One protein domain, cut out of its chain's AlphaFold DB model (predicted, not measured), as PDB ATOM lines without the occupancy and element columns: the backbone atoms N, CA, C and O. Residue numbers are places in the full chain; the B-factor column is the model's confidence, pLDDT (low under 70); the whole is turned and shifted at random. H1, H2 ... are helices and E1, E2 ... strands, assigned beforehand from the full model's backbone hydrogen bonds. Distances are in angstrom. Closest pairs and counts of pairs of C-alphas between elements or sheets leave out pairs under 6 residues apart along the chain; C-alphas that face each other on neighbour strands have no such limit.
ATOM      1  N   ASP A   2     156.839  82.244 184.503       43.72
ATOM      2  CA  ASP A   2     156.503  82.161 183.077       43.72
ATOM      3  C   ASP A   2     155.454  83.226 182.750       43.72
ATOM      4  O   ASP A   2     154.487  83.368 183.500       43.72
ATOM      5  N   ILE A   3     155.666  84.006 181.690       59.06
ATOM      6  CA  ILE A   3     154.700  84.998 181.211       59.06
ATOM      7  C   ILE A   3     154.506  84.806 179.717       59.06
ATOM      8  O   ILE A   3     155.442  84.995 178.943       59.06
ATOM      9  N   LYS A   4     153.275  84.518 179.297       60.50
ATOM     10  CA  LYS A   4     152.916  84.490 177.879       60.50
ATOM     11  C   LYS A   4     152.807  85.909 177.320       60.50
ATOM     12  O   LYS A   4     152.173  86.765 177.932       60.50
ATOM     13  N   ILE A   5     153.403  86.151 176.154       54.88
ATOM     14  CA  ILE A   5     153.475  87.484 175.540       54.88
ATOM     15  C   ILE A   5     152.710  87.515 174.212       54.88
ATOM     16  O   ILE A   5     152.837  86.616 173.383       54.88
ATOM     17  N   GLY A   6     151.923  88.578 174.014       38.69
ATOM     18  CA  GLY A   6     151.177  88.859 172.785       38.69
ATOM     19  C   GLY A   6     149.739  89.310 173.056       38.69
ATOM     20  O   GLY A   6     149.070  88.778 173.939       38.69
ATOM     21  N   ALA A   7     149.250  90.278 172.276       42.69
ATOM     22  CA  ALA A   7     147.841  90.689 172.265       42.69
ATOM     23  C   ALA A   7     146.926  89.600 171.669       42.69
ATOM     24  O   ALA A   7     145.729  89.554 171.941       42.69
ATOM     25  N   SER A   8     147.486  88.704 170.859       38.41
ATOM     26  CA  SER A   8     146.833  87.479 170.399       38.41
ATOM     27  C   SER A   8     147.798  86.305 170.514       38.41
ATOM     28  O   SER A   8     148.989  86.429 170.218       38.41
ATOM     29  N   THR A   9     147.286  85.154 170.956       51.34
ATOM     30  CA  THR A   9     148.091  83.929 171.130       51.34
ATOM     31  C   THR A   9     148.018  82.986 169.925       51.34
ATOM     32  O   THR A   9     148.621  81.915 169.953       51.34
ATOM     33  N   TRP A  10     147.339  83.397 168.850       49.88
ATOM     34  CA  TRP A  10     147.166  82.649 167.604       49.88
ATOM     35  C   TRP A  10     147.457  83.525 166.366       49.88
ATOM     36  O   TRP A  10     147.317  84.750 166.441       49.88
ATOM     37  N   PRO A  11     147.857  82.929 165.224       45.28
ATOM     38  CA  PRO A  11     148.073  83.654 163.970       45.28
ATOM     39  C   PRO A  11     146.756  84.129 163.323       45.28
ATOM     40  O   PRO A  11     145.734  83.472 163.498       45.28
ATOM     41  N   PRO A  12     146.773  85.154 162.444       50.06
ATOM     42  CA  PRO A  12     145.574  85.661 161.752       50.06
ATOM     43  C   PRO A  12     144.829  84.636 160.875       50.06
ATOM     44  O   PRO A  12     143.762  84.931 160.354       50.06
ATOM     45  N   GLN A  13     145.424  83.464 160.642       51.81
ATOM     46  CA  GLN A  13     144.908  82.407 159.768       51.81
ATOM     47  C   GLN A  13     144.348  81.197 160.541       51.81
ATOM     48  O   GLN A  13     144.019  80.188 159.921       51.81
ATOM     49  N   CYS A  36     159.937  91.127 199.221       63.84
ATOM     50  CA  CYS A  36     160.485  91.980 198.169       63.84
ATOM     51  C   CYS A  36     161.986  92.274 198.329       63.84
ATOM     52  O   CYS A  36     162.538  93.002 197.500       63.84
ATOM     53  N   ALA A  37     162.668  91.698 199.331       64.56
ATOM     54  CA  ALA A  37     164.076  91.983 199.627       64.56
ATOM     55  C   ALA A  37     165.012  91.751 198.427       64.56
ATOM     56  O   ALA A  37     166.018  92.440 198.275       64.56
ATOM     57  N   PHE A  38     164.652  90.819 197.540       68.94
ATOM     58  CA  PHE A  38     165.448  90.461 196.366       68.94
ATOM     59  C   PHE A  38     165.011  91.166 195.078       68.94
ATOM     60  O   PHE A  38     165.652  90.976 194.050       68.94
ATOM     61  N   ALA A  39     163.951  91.982 195.087       73.06
ATOM     62  CA  ALA A  39     163.413  92.573 193.859       73.06
ATOM     63  C   ALA A  39     164.441  93.469 193.147       73.06
ATOM     64  O   ALA A  39     164.640  93.342 191.942       73.06
ATOM     65  N   LEU A  40     165.154  94.321 193.891       75.75
ATOM     66  CA  LEU A  40     166.205  95.166 193.318       75.75
ATOM     67  C   LEU A  40     167.374  94.332 192.770       75.75
ATOM     68  O   LEU A  40     167.856  94.602 191.675       75.75
ATOM     69  N   VAL A  41     167.771  93.285 193.498       74.56
ATOM     70  CA  VAL A  41     168.881  92.383 193.143       74.56
ATOM     71  C   VAL A  41     168.551  91.551 191.893       74.56
ATOM     72  O   VAL A  41     169.382  91.367 191.010       74.56
ATOM     73  N   VAL A  42     167.309  91.077 191.769       78.75
ATOM     74  CA  VAL A  42     166.858  90.242 190.643       78.75
ATOM     75  C   VAL A  42     166.543  91.075 189.401       78.75
ATOM     76  O   VAL A  42     166.948  90.716 188.296       78.75
ATOM     77  N   TYR A  43     165.817  92.185 189.549       81.06
ATOM     78  CA  TYR A  43     165.323  92.946 188.401       81.06
ATOM     79  C   TYR A  43     166.196  94.147 188.031       81.06
ATOM     80  O   TYR A  43     166.318  94.429 186.841       81.06
ATOM     81  N   GLY A  44     166.783  94.844 189.009       75.69
ATOM     82  CA  GLY A  44     167.426  96.151 188.823       75.69
ATOM     83  C   GLY A  44     168.954  96.142 188.704       75.69
ATOM     84  O   GLY A  44     169.531  97.177 188.379       75.69
ATOM     85  N   GLU A  45     169.629  95.016 188.958       77.25
ATOM     86  CA  GLU A  45     171.086  94.926 188.792       77.25
ATOM     87  C   GLU A  45     171.527  95.125 187.333       77.25
ATOM     88  O   GLU A  45     170.768  94.909 186.390       77.25
ATOM     89  N   SER A  46     172.803  95.479 187.135       80.00
ATOM     90  CA  SER A  46     173.398  95.691 185.801       80.00
ATOM     91  C   SER A  46     173.338  94.474 184.860       80.00
ATOM     92  O   SER A  46     173.473  94.634 183.653       80.00
ATOM     93  N   SER A  47     173.102  93.276 185.399       80.44
ATOM     94  CA  SER A  47     172.829  92.035 184.657       80.44
ATOM     95  C   SER A  47     171.461  91.427 185.005       80.44
ATOM     96  O   SER A  47     171.216  90.247 184.755       80.44
ATOM     97  N   GLY A  48     170.588  92.204 185.645       85.62
ATOM     98  CA  GLY A  48     169.277  91.772 186.114       85.62
ATOM     99  C   GLY A  48     168.270  91.577 184.982       85.62
ATOM    100  O   GLY A  48     168.545  91.820 183.803       85.62
ATOM    101  N   ILE A  49     167.065  91.155 185.358       86.06
ATOM    102  CA  ILE A  49     165.972  90.876 184.416       86.06
ATOM    103  C   ILE A  49     165.654  92.080 183.518       86.06
ATOM    104  O   ILE A  49     165.424  91.892 182.326       86.06
ATOM    105  N   LEU A  50     165.656  93.310 184.049       89.44
ATOM    106  CA  LEU A  50     165.301  94.495 183.264       89.44
ATOM    107  C   LEU A  50     166.268  94.723 182.099       89.44
ATOM    108  O   LEU A  50     165.827  94.984 180.983       89.44
ATOM    109  N   VAL A  51     167.574  94.581 182.341       90.44
ATOM    110  CA  VAL A  51     168.603  94.734 181.304       90.44
ATOM    111  C   VAL A  51     168.416  93.679 180.215       90.44
ATOM    112  O   VAL A  51     168.367  94.018 179.036       90.44
ATOM    113  N   GLN A  52     168.194  92.423 180.599       91.75
ATOM    114  CA  GLN A  52     167.974  91.330 179.647       91.75
ATOM    115  C   GLN A  52     166.677  91.494 178.838       91.75
ATOM    116  O   GLN A  52     166.639  91.171 177.651       91.75
ATOM    117  N   LEU A  53     165.606  92.026 179.439       90.81
ATOM    118  CA  LEU A  53     164.374  92.349 178.711       90.81
ATOM    119  C   LEU A  53     164.572  93.516 177.735       90.81
ATOM    120  O   LEU A  53     163.999  93.490 176.647       90.81
ATOM    121  N   LEU A  54     165.379  94.520 178.090       92.62
ATOM    122  CA  LEU A  54     165.726  95.625 177.191       92.62
ATOM    123  C   LEU A  54     166.560  95.139 175.997       92.62
ATOM    124  O   LEU A  54     166.267  95.528 174.869       92.62
ATOM    125  N   GLU A  55     167.526  94.246 176.217       94.12
ATOM    126  CA  GLU A  55     168.282  93.593 175.138       94.12
ATOM    127  C   GLU A  55     167.364  92.780 174.218       94.12
ATOM    128  O   GLU A  55     167.436  92.893 172.991       94.12
ATOM    129  N   LEU A  56     166.451  92.000 174.805       91.19
ATOM    130  CA  LEU A  56     165.459  91.234 174.056       91.19
ATOM    131  C   LEU A  56     164.554  92.155 173.229       91.19
ATOM    132  O   LEU A  56     164.305  91.880 172.057       91.19
ATOM    133  N   LYS A  57     164.102  93.272 173.810       93.00
ATOM    134  CA  LYS A  57     163.321  94.297 173.112       93.00
ATOM    135  C   LYS A  57     164.084  94.832 171.906       93.00
ATOM    136  O   LYS A  57     163.507  94.858 170.825       93.00
ATOM    137  N   THR A  58     165.349  95.218 172.071       95.06
ATOM    138  CA  THR A  58     166.168  95.724 170.960       95.06
ATOM    139  C   THR A  58     166.262  94.704 169.827       95.06
ATOM    140  O   THR A  58     166.127  95.071 168.666       95.06
ATOM    141  N   TRP A  59     166.390  93.412 170.138       94.38
ATOM    142  CA  TRP A  59     166.350  92.376 169.104       94.38
ATOM    143  C   TRP A  59     164.990  92.303 168.385       94.38
ATOM    144  O   TRP A  59     164.953  92.211 167.160       94.38
ATOM    145  N   PHE A  60     163.872  92.387 169.115       88.88
ATOM    146  CA  PHE A  60     162.523  92.368 168.529       88.88
ATOM    147  C   PHE A  60     162.157  93.623 167.726       88.88
ATOM    148  O   PHE A  60     161.261  93.552 166.886       88.88
ATOM    149  N   GLU A  61     162.822  94.754 167.971       91.19
ATOM    150  CA  GLU A  61     162.649  95.985 167.191       91.19
ATOM    151  C   GLU A  61     163.224  95.859 165.771       91.19
ATOM    152  O   GLU A  61     162.675  96.459 164.848       91.19
ATOM    153  N   ASP A  62     164.264  95.040 165.590       93.25
ATOM    154  CA  ASP A  62     164.973  94.894 164.312       93.25
ATOM    155  C   ASP A  62     164.674  93.573 163.586       93.25
ATOM    156  O   ASP A  62     164.697  93.505 162.353       93.25
ATOM    157  N   GLN A  63     164.430  92.488 164.326       89.81
ATOM    158  CA  GLN A  63     164.232  91.175 163.721       89.81
ATOM    159  C   GLN A  63     162.921  91.126 162.921       89.81
ATOM    160  O   GLN A  63     161.859  91.546 163.375       89.81
ATOM    161  N   THR A  64     162.989  90.537 161.731       89.00
ATOM    162  CA  THR A  64     161.843  90.382 160.818       89.00
ATOM    163  C   THR A  64     161.665  88.942 160.328       89.00
ATOM    164  O   THR A  64     160.913  88.662 159.388       89.00
ATOM    165  N   ILE A  65     162.411  88.021 160.938       86.12
ATOM    166  CA  ILE A  65     162.549  86.636 160.484       86.12
ATOM    167  C   ILE A  65     161.446  85.776 161.102       86.12
ATOM    168  O   ILE A  65     160.937  84.871 160.443       86.12
ATOM    169  N   PHE A  66     161.027  86.084 162.331       87.69
ATOM    170  CA  PHE A  66     160.107  85.252 163.097       87.69
ATOM    171  C   PHE A  66     158.972  86.067 163.711       87.69
ATOM    172  O   PHE A  66     159.200  87.136 164.273       87.69
ATOM    173  N   HIS A  67     157.760  85.519 163.673       84.06
ATOM    174  CA  HIS A  67     156.654  85.928 164.540       84.06
ATOM    175  C   HIS A  67     156.380  84.814 165.552       84.06
ATOM    176  O   HIS A  67     156.237  83.647 165.183       84.06
ATOM    177  N   PHE A  68     156.331  85.169 166.830       81.62
ATOM    178  CA  PHE A  68     156.260  84.277 167.978       81.62
ATOM    179  C   PHE A  68     154.848  84.290 168.565       81.62
ATOM    180  O   PHE A  68     154.511  85.121 169.409       81.62
ATOM    181  N   TYR A  69     154.012  83.335 168.153       74.69
ATOM    182  CA  TYR A  69     152.688  83.153 168.747       74.69
ATOM    183  C   TYR A  69     152.738  82.175 169.916       74.69
ATOM    184  O   TYR A  69     153.428  81.159 169.867       74.69
ATOM    185  N   SER A  70     151.974  82.477 170.969       76.75
ATOM    186  CA  SER A  70     151.867  81.644 172.178       76.75
ATOM    187  C   SER A  70     153.208  81.343 172.869       76.75
ATOM    188  O   SER A  70     153.287  80.396 173.649       76.75
ATOM    189  N   CYS A  71     154.231  82.157 172.599       79.69
ATOM    190  CA  CYS A  71     155.556  82.072 173.198       79.69
ATOM    191  C   CYS A  71     155.557  82.746 174.578       79.69
ATOM    192  O   CYS A  71     154.872  83.756 174.790       79.69
ATOM    193  N   SER A  72     156.340  82.196 175.503       79.75
ATOM    194  CA  SER A  72     156.489  82.737 176.853       79.75
ATOM    195  C   SER A  72     157.884  83.302 177.096       79.75
ATOM    196  O   SER A  72     158.893  82.788 176.609       79.75
ATOM    197  N   VAL A  73     157.933  84.359 177.903       81.44
ATOM    198  CA  VAL A  73     159.138  84.882 178.541       81.44
ATOM    199  C   VAL A  73     159.268  84.221 179.911       81.44
ATOM    200  O   VAL A  73     158.473  84.461 180.821       81.44
ATOM    201  N   LEU A  74     160.296  83.392 180.058       81.19
ATOM    202  CA  LEU A  74     160.663  82.718 181.293       81.19
ATOM    203  C   LEU A  74     161.736  83.529 182.023       81.19
ATOM    204  O   LEU A  74     162.846  83.709 181.522       81.19
ATOM    205  N   MET A  75     161.410  83.980 183.230       82.94
ATOM    206  CA  MET A  75     162.323  84.672 184.137       82.94
ATOM    207  C   MET A  75     162.683  83.755 185.302       82.94
ATOM    208  O   MET A  75     161.803  83.234 185.997       82.94
ATOM    209  N   MET A  76     163.973  83.559 185.526       81.12
ATOM    210  CA  MET A  76     164.515  82.710 186.587       81.12
ATOM    211  C   MET A  76     165.582  83.479 187.354       81.12
ATOM    212  O   MET A  76     166.186  84.393 186.805       81.12
ATOM    213  N   TYR A  77     165.806  83.110 188.607       81.50
ATOM    214  CA  TYR A  77     166.914  83.607 189.414       81.50
ATOM    215  C   TYR A  77     167.329  82.523 190.406       81.50
ATOM    216  O   TYR A  77     166.543  81.614 190.697       81.50
ATOM    217  N   GLU A  78     168.544  82.628 190.923       78.56
ATOM    218  CA  GLU A  78     169.069  81.720 191.935       78.56
ATOM    219  C   GLU A  78     169.090  82.436 193.285       78.56
ATOM    220  O   GLU A  78     169.775  83.446 193.473       78.56
ATOM    221  N   LYS A  79     168.287  81.942 194.232       74.62
ATOM    222  CA  LYS A  79     168.067  82.610 195.519       74.62
ATOM    223  C   LYS A  79     169.351  82.676 196.341       74.62
ATOM    224  O   LYS A  79     169.632  83.695 196.965       74.62
ATOM    225  N   GLU A  80     170.129  81.608 196.327       74.25
ATOM    226  CA  GLU A  80     171.374  81.469 197.073       74.25
ATOM    227  C   GLU A  80     172.410  82.495 196.598       74.25
ATOM    228  O   GLU A  80     173.002  83.196 197.418       74.25
ATOM    229  N   LEU A  81     172.542  82.688 195.282       71.06
ATOM    230  CA  LEU A  81     173.447  83.696 194.726       71.06
ATOM    231  C   LEU A  81     172.988  85.131 195.024       71.06
ATOM    232  O   LEU A  81     173.823  86.004 195.283       71.06
ATOM    233  N   ALA A  82     171.670  85.363 195.046       67.94
ATOM    234  CA  ALA A  82     171.091  86.649 195.428       67.94
ATOM    235  C   ALA A  82     171.346  86.990 196.910       67.94
ATOM    236  O   ALA A  82     171.538  88.157 197.244       67.94
ATOM    237  N   ILE A  83     171.391  85.986 197.794       70.25
ATOM    238  CA  ILE A  83     171.727  86.152 199.219       70.25
ATOM    239  C   ILE A  83     173.231  86.398 199.413       70.25
ATOM    240  O   ILE A  83     173.618  87.198 200.263       70.25
ATOM    241  N   GLU A  84     174.084  85.741 198.623       69.06
ATOM    242  CA  GLU A  84     175.547  85.869 198.706       69.06
ATOM    243  C   GLU A  84     176.096  87.203 198.160       69.06
ATOM    244  O   GLU A  84     177.295  87.461 198.277       69.06
ATOM    245  N   GLY A  85     175.250  88.056 197.567       62.88
ATOM    246  CA  GLY A  85     175.632  89.387 197.070       62.88
ATOM    247  C   GLY A  85     176.616  89.363 195.894       62.88
ATOM    248  O   GLY A  85     177.318  90.344 195.658       62.88
ATOM    249  N   ARG A  86     176.713  88.230 195.185       65.19
ATOM    250  CA  ARG A  86     177.623  88.042 194.040       65.19
ATOM    251  C   ARG A  86     176.953  88.375 192.707       65.19
ATOM    252  O   ARG A  86     177.566  89.036 191.877       65.19
ATOM    253  N   SER A  87     175.722  87.896 192.515       68.94
ATOM    254  CA  SER A  87     174.820  88.190 191.390       68.94
ATOM    255  C   SER A  87     173.494  87.476 191.643       68.94
ATOM    256  O   SER A  87     173.521  86.369 192.170       68.94
ATOM    257  N   SER A  88     172.351  87.990 191.197       69.25
ATOM    258  CA  SER A  88     171.071  87.258 191.315       69.25
ATOM    259  C   SER A  88     170.988  85.933 190.536       69.25
ATOM    260  O   SER A  88     170.001  85.207 190.668       69.25
ATOM    261  N   GLY A  89     171.963  85.628 189.666       79.38
ATOM    262  CA  GLY A  89     171.842  84.530 188.700       79.38
ATOM    263  C   GLY A  89     170.607  84.688 187.806       79.38
ATOM    264  O   GLY A  89     170.078  83.701 187.301       79.38
ATOM    265  N   ALA A  90     170.095  85.919 187.680       83.62
ATOM    266  CA  ALA A  90     168.863  86.195 186.972       83.62
ATOM    267  C   ALA A  90     169.036  85.929 185.478       83.62
ATOM    268  O   ALA A  90     170.029  86.334 184.873       83.62
ATOM    269  N   VAL A  91     168.063  85.255 184.873       84.19
ATOM    270  CA  VAL A  91     168.086  84.893 183.458       84.19
ATOM    271  C   VAL A  91     166.697  85.049 182.852       84.19
ATOM    272  O   VAL A  91     165.707  84.565 183.405       84.19
ATOM    273  N   VAL A  92     166.650  85.667 181.674       86.25
ATOM    274  CA  VAL A  92     165.485  85.734 180.789       86.25
ATOM    275  C   VAL A  92     165.689  84.778 179.613       86.25
ATOM    276  O   VAL A  92     166.731  84.798 178.952       86.25
ATOM    277  N   LYS A  93     164.697  83.930 179.334       83.56
ATOM    278  CA  LYS A  93     164.657  83.054 178.152       83.56
ATOM    279  C   LYS A  93     163.296  83.113 177.480       83.56
ATOM    280  O   LYS A  93     162.286  83.304 178.143       83.56
ATOM    281  N   LEU A  94     163.278  82.889 176.171       80.75
ATOM    282  CA  LEU A  94     162.055  82.548 175.453       80.75
ATOM    283  C   LEU A  94     161.846  81.035 175.483       80.75
ATOM    284  O   LEU A  94     162.809  80.278 175.331       80.75
ATOM    285  N   VAL A  95     160.601  80.611 175.660       78.19
ATOM    286  CA  VAL A  95     160.180  79.203 175.624       78.19
ATOM    287  C   VAL A  95     158.882  79.058 174.821       78.19
ATOM    288  O   VAL A  95     158.273  80.050 174.428       78.19
ATOM    289  N   ASP A  96     158.468  77.818 174.554       76.81
ATOM    290  CA  ASP A  96     157.238  77.486 173.819       76.81
ATOM    291  C   ASP A  96     157.186  78.012 172.373       76.81
ATOM    292  O   ASP A  96     156.332  78.798 171.973       76.81
ATOM    293  N   PHE A  97     158.087  77.497 171.534       79.31
ATOM    294  CA  PHE A  97     158.204  77.879 170.120       79.31
ATOM    295  C   PHE A  97     157.257  77.126 169.166       79.31
ATOM    296  O   PHE A  97     157.456  77.141 167.952       79.31
ATOM    297  N   ALA A  98     156.236  76.442 169.690       66.44
ATOM    298  CA  ALA A  98     155.368  75.561 168.901       66.44
ATOM    299  C   ALA A  98     154.584  76.291 167.791       66.44
ATOM    300  O   ALA A  98     154.211  75.669 166.798       66.44
ATOM    301  N   HIS A  99     154.352  77.597 167.944       77.50
ATOM    302  CA  HIS A  99     153.622  78.423 166.978       77.50
ATOM    303  C   HIS A  99     154.466  79.586 166.439       77.50
ATOM    304  O   HIS A  99     153.941  80.656 166.132       77.50
ATOM    305  N   VAL A 100     155.781  79.388 166.311       80.44
ATOM    306  CA  VAL A 100     156.646  80.338 165.599       80.44
ATOM    307  C   VAL A 100     156.436  80.195 164.095       80.44
ATOM    308  O   VAL A 100     156.482  79.091 163.551       80.44
ATOM    309  N   VAL A 101     156.221  81.320 163.422       76.69
ATOM    310  CA  VAL A 101     156.024  81.394 161.969       76.69
ATOM    311  C   VAL A 101     156.998  82.392 161.344       76.69
ATOM    312  O   VAL A 101     157.622  83.190 162.040       76.69
ATOM    313  N   GLU A 102     157.150  82.347 160.023       85.19
ATOM    314  CA  GLU A 102     158.036  83.255 159.290       85.19
ATOM    315  C   GLU A 102     157.472  84.686 159.248       85.19
ATOM    316  O   GLU A 102     156.333  84.904 158.824       85.19
ATOM    317  N   GLY A 103     158.291  85.665 159.641       80.31
ATOM    318  CA  GLY A 103     157.908  87.081 159.715       80.31
ATOM    319  C   GLY A 103     157.866  87.801 158.363       80.31
ATOM    320  O   GLY A 103     157.259  88.866 158.241       80.31
ATOM    321  N   ARG A 104     158.463  87.209 157.317       91.56
ATOM    322  CA  ARG A 104     158.457  87.704 155.926       91.56
ATOM    323  C   ARG A 104     158.871  89.175 155.783       91.56
ATOM    324  O   ARG A 104     158.266  89.923 155.015       91.56
ATOM    325  N   GLY A 105     159.901  89.596 156.516       90.25
ATOM    326  CA  GLY A 105     160.408  90.969 156.440       90.25
ATOM    327  C   GLY A 105     159.598  91.981 157.261       90.25
ATOM    328  O   GLY A 105     159.873  93.175 157.178       90.25
ATOM    329  N   VAL A 106     158.634  91.524 158.066       88.44
ATOM    330  CA  VAL A 106     157.843  92.354 158.984       88.44
ATOM    331  C   VAL A 106     158.222  92.019 160.421       88.44
ATOM    332  O   VAL A 106     158.359  90.848 160.772       88.44
ATOM    333  N   ILE A 107     158.368  93.039 161.262       85.62
ATOM    334  CA  ILE A 107     158.657  92.852 162.686       85.62
ATOM    335  C   ILE A 107     157.452  92.254 163.420       85.62
ATOM    336  O   ILE A 107     156.298  92.441 163.022       85.62
ATOM    337  N   ASP A 108     157.705  91.547 164.517       85.31
ATOM    338  CA  ASP A 108     156.640  90.992 165.350       85.31
ATOM    339  C   ASP A 108     156.031  92.064 166.267       85.31
ATOM    340  O   ASP A 108     156.363  92.174 167.448       85.31
ATOM    341  N   HIS A 109     155.119  92.869 165.723       79.44
ATOM    342  CA  HIS A 109     154.420  93.904 166.488       79.44
ATOM    343  C   HIS A 109     153.621  93.344 167.676       79.44
ATOM    344  O   HIS A 109     153.462  94.033 168.685       79.44
ATOM    345  N   ASN A 110     153.118  92.110 167.563       78.19
ATOM    346  CA  ASN A 110     152.315  91.471 168.601       78.19
ATOM    347  C   ASN A 110     153.178  91.145 169.821       78.19
ATOM    348  O   ASN A 110     152.855  91.552 170.941       78.19
ATOM    349  N   PHE A 111     154.297  90.458 169.596       80.88
ATOM    350  CA  PHE A 111     155.228  90.118 170.661       80.88
ATOM    351  C   PHE A 111     155.910  91.369 171.225       80.88
ATOM    352  O   PHE A 111     155.953  91.553 172.442       80.88
ATOM    353  N   LEU A 112     156.368  92.277 170.356       81.69
ATOM    354  CA  LEU A 112     157.042  93.511 170.760       81.69
ATOM    355  C   LEU A 112     156.143  94.403 171.631       81.69
ATOM    356  O   LEU A 112     156.607  94.940 172.636       81.69
ATOM    357  N   GLY A 113     154.852  94.523 171.303       80.25
ATOM    358  CA  GLY A 113     153.895  95.291 172.107       80.25
ATOM    359  C   GLY A 113     153.686  94.714 173.511       80.25
ATOM    360  O   GLY A 113     153.665  95.456 174.501       80.25
ATOM    361  N   GLY A 114     153.587  93.387 173.621       80.00
ATOM    362  CA  GLY A 114     153.492  92.707 174.913       80.00
ATOM    363  C   GLY A 114     154.780  92.829 175.737       80.00
ATOM    364  O   GLY A 114     154.722  93.139 176.927       80.00
ATOM    365  N   LEU A 115     155.945  92.683 175.099       83.25
ATOM    366  CA  LEU A 115     157.250  92.845 175.742       83.25
ATOM    367  C   LEU A 115     157.465  94.280 176.246       83.25
ATOM    368  O   LEU A 115     157.913  94.473 177.376       83.25
ATOM    369  N   TYR A 116     157.087  95.290 175.457       82.56
ATOM    370  CA  TYR A 116     157.150  96.694 175.871       82.56
ATOM    371  C   TYR A 116     156.277  96.962 177.102       82.56
ATOM    372  O   TYR A 116     156.700  97.649 178.032       82.56
ATOM    373  N   SER A 117     155.077  96.377 177.133       81.94
ATOM    374  CA  SER A 117     154.154  96.500 178.266       81.94
ATOM    375  C   SER A 117     154.728  95.866 179.536       81.94
ATOM    376  O   SER A 117     154.675  96.484 180.600       81.94
ATOM    377  N   LEU A 118     155.343  94.683 179.424       82.62
ATOM    378  CA  LEU A 118     156.025  94.021 180.541       82.62
ATOM    379  C   LEU A 118     157.195  94.863 181.072       82.62
ATOM    380  O   LEU A 118     157.309  95.064 182.280       82.62
ATOM    381  N   ILE A 119     158.043  95.390 180.183       83.62
ATOM    382  CA  ILE A 119     159.175  96.251 180.561       83.62
ATOM    383  C   ILE A 119     158.682  97.503 181.280       83.62
ATOM    384  O   ILE A 119     159.208  97.850 182.334       83.62
ATOM    385  N   LYS A 120     157.656  98.168 180.735       82.06
ATOM    386  CA  LYS A 120     157.075  99.368 181.341       82.06
ATOM    387  C   LYS A 120     156.541  99.081 182.742       82.06
ATOM    388  O   LYS A 120     156.825  99.844 183.655       82.06
ATOM    389  N   PHE A 121     155.833  97.967 182.919       80.69
ATOM    390  CA  PHE A 121     155.329  97.545 184.224       80.69
ATOM    391  C   PHE A 121     156.461  97.309 185.232       80.69
ATOM    392  O   PHE A 121     156.399  97.798 186.357       80.69
ATOM    393  N   ILE A 122     157.521  96.604 184.824       79.81
ATOM    394  CA  ILE A 122     158.687  96.369 185.686       79.81
ATOM    395  C   ILE A 122     159.360  97.697 186.048       79.81
ATOM    396  O   ILE A 122     159.684  97.900 187.209       79.81
ATOM    397  N   LEU A 123     159.524  98.621 185.098       79.94
ATOM    398  CA  LEU A 123     160.083  99.954 185.354       79.94
ATOM    399  C   LEU A 123     159.234 100.772 186.331       79.94
ATOM    400  O   LEU A 123     159.788 101.379 187.242       79.94
ATOM    401  N   GLU A 124     157.909 100.754 186.173       76.56
ATOM    402  CA  GLU A 124     156.972 101.466 187.052       76.56
ATOM    403  C   GLU A 124     157.077 101.004 188.510       76.56
ATOM    404  O   GLU A 124     156.959 101.828 189.413       76.56
ATOM    405  N   ILE A 125     157.386  99.724 188.753       71.62
ATOM    406  CA  ILE A 125     157.656  99.208 190.106       71.62
ATOM    407  C   ILE A 125     158.885  99.889 190.739       71.62
ATOM    408  O   ILE A 125     158.939 100.033 191.961       71.62
ATOM    409  N   PHE A 126     159.861 100.320 189.937       67.50
ATOM    410  CA  PHE A 126     161.091 100.969 190.408       67.50
ATOM    411  C   PHE A 126     161.022 102.502 190.436       67.50
ATOM    412  O   PHE A 126     161.839 103.128 191.109       67.50
ATOM    413  N   THR A 127     160.065 103.122 189.744       63.53
ATOM    414  CA  THR A 127     159.850 104.577 189.745       63.53
ATOM    415  C   THR A 127     158.646 104.951 190.609       63.53
ATOM    416  O   THR A 127     157.552 105.180 190.096       63.53
ATOM    417  N   THR A 128     158.826 105.048 191.925       53.06
ATOM    418  CA  THR A 128     157.860 105.755 192.781       53.06
ATOM    419  C   THR A 128     157.991 107.270 192.563       53.06
ATOM    420  O   THR A 128     159.117 107.759 192.458       53.06
TER     421      THR A 128
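AT A GLANCE: This is residues 2 to 13 and 36 to 128 of the 208 residues of the protein "Inositol polyphosphate multikinase" of Actinidia rufa (UniProt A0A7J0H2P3). Two long helices, H2 and H4, lie side by side and run opposite ways over one face of a small sheet, E1 E3 E4, in two layers, helices on one face of a sheet. A second, two-stranded sheet, E2 E5, lies beyond one end of it, and the short helix H3 lies beyond the other end, close to H1. The printed part has 105 residues with four named helices and five named strands, in the order E1 H1 H2 E2 E3 H3 E4 E5 H4. The class is mixed, helices and strands; the sheets, in the orders E1 - E3 - E4 and E2 - E5, are antiparallel. The whole is compact, with a radius of gyration of the C-alphas of 15.0 A, yet elongated in outline, spanning 48 by 28 by 20 A.

IN THESE COORDINATES: E1, residues 2 to 4, begins at C-alpha 2 (156.503, 82.161, 183.077). After the cut come H1, residues 39 to 44, and H2, residues 49 to 62, 20.5 A long from C-alpha 49 at (165.972, 90.876, 184.416). E2 is residues 66 to 69, E3 residues 72 to 76, 12.6 A long, and H3 residues 79 to 83. E4 is residues 91 to 95, 12.5 A long, and E5 residues 99 to 102. H4, residues 109 to 126, is 25.8 A long and ends at C-alpha 126 (161.091, 100.969, 190.408).

HOW THE PARTS SIT: E3 is the inner strand of its sheet. It pairs with E1, with N 3 and O 73 3.0 A apart, and with E4, with N 74 and O 93 2.8 A apart, both within hydrogen-bond range. H2 is on this sheet at a height over the sheet of 9.8 A and lies over E4, only just slantwise to the strands at 33 degrees on the local plane; their closest C-alphas, of Gln 52 and Val 92, are 6.2 A apart. H4 is on the sheet too and touches H2 at a shallow tilt of 27 degrees, opposite ways; their closest C-alphas, of Phe 60 and Leu 112, are 6.0 A apart. H1 touches H2 only at the corner, with the closest C-alphas, of Tyr 43 and Ile 49, 4.5 A apart, and it only grazes the sheet with residues 42 to 43. H1 and H3 are close but not clearly touching: their closest C-alphas, of Val 41 and Ala 82, are 6.6 A apart. E2 runs on into E3 across a break of 2 residues, at 86 degrees. In the other sheet, N 67 of E2 and O 101 of E5 are 2.8 A apart, within hydrogen-bond range. Every O i to N i+4 pair is within hydrogen-bond range in H1 and H3, against 9 of 10 in H2 and 13 of 14 in H4.

THE WHOLE: The two C-alphas farthest apart, of Gln 13 and Glu 84, are 49.7 A apart. Residues 14 to 35 are not printed, and C-alphas 13 and 36 are 42.5 A apart across this cut. Of the links that are printed whole, H3 to E4 and E5 to H4 are short, the others tight. Mean pLDDT of the printed part is 76.6; 25 residues are under 70, among them residues 2 to 13, 84 to 88 and 126 to 128.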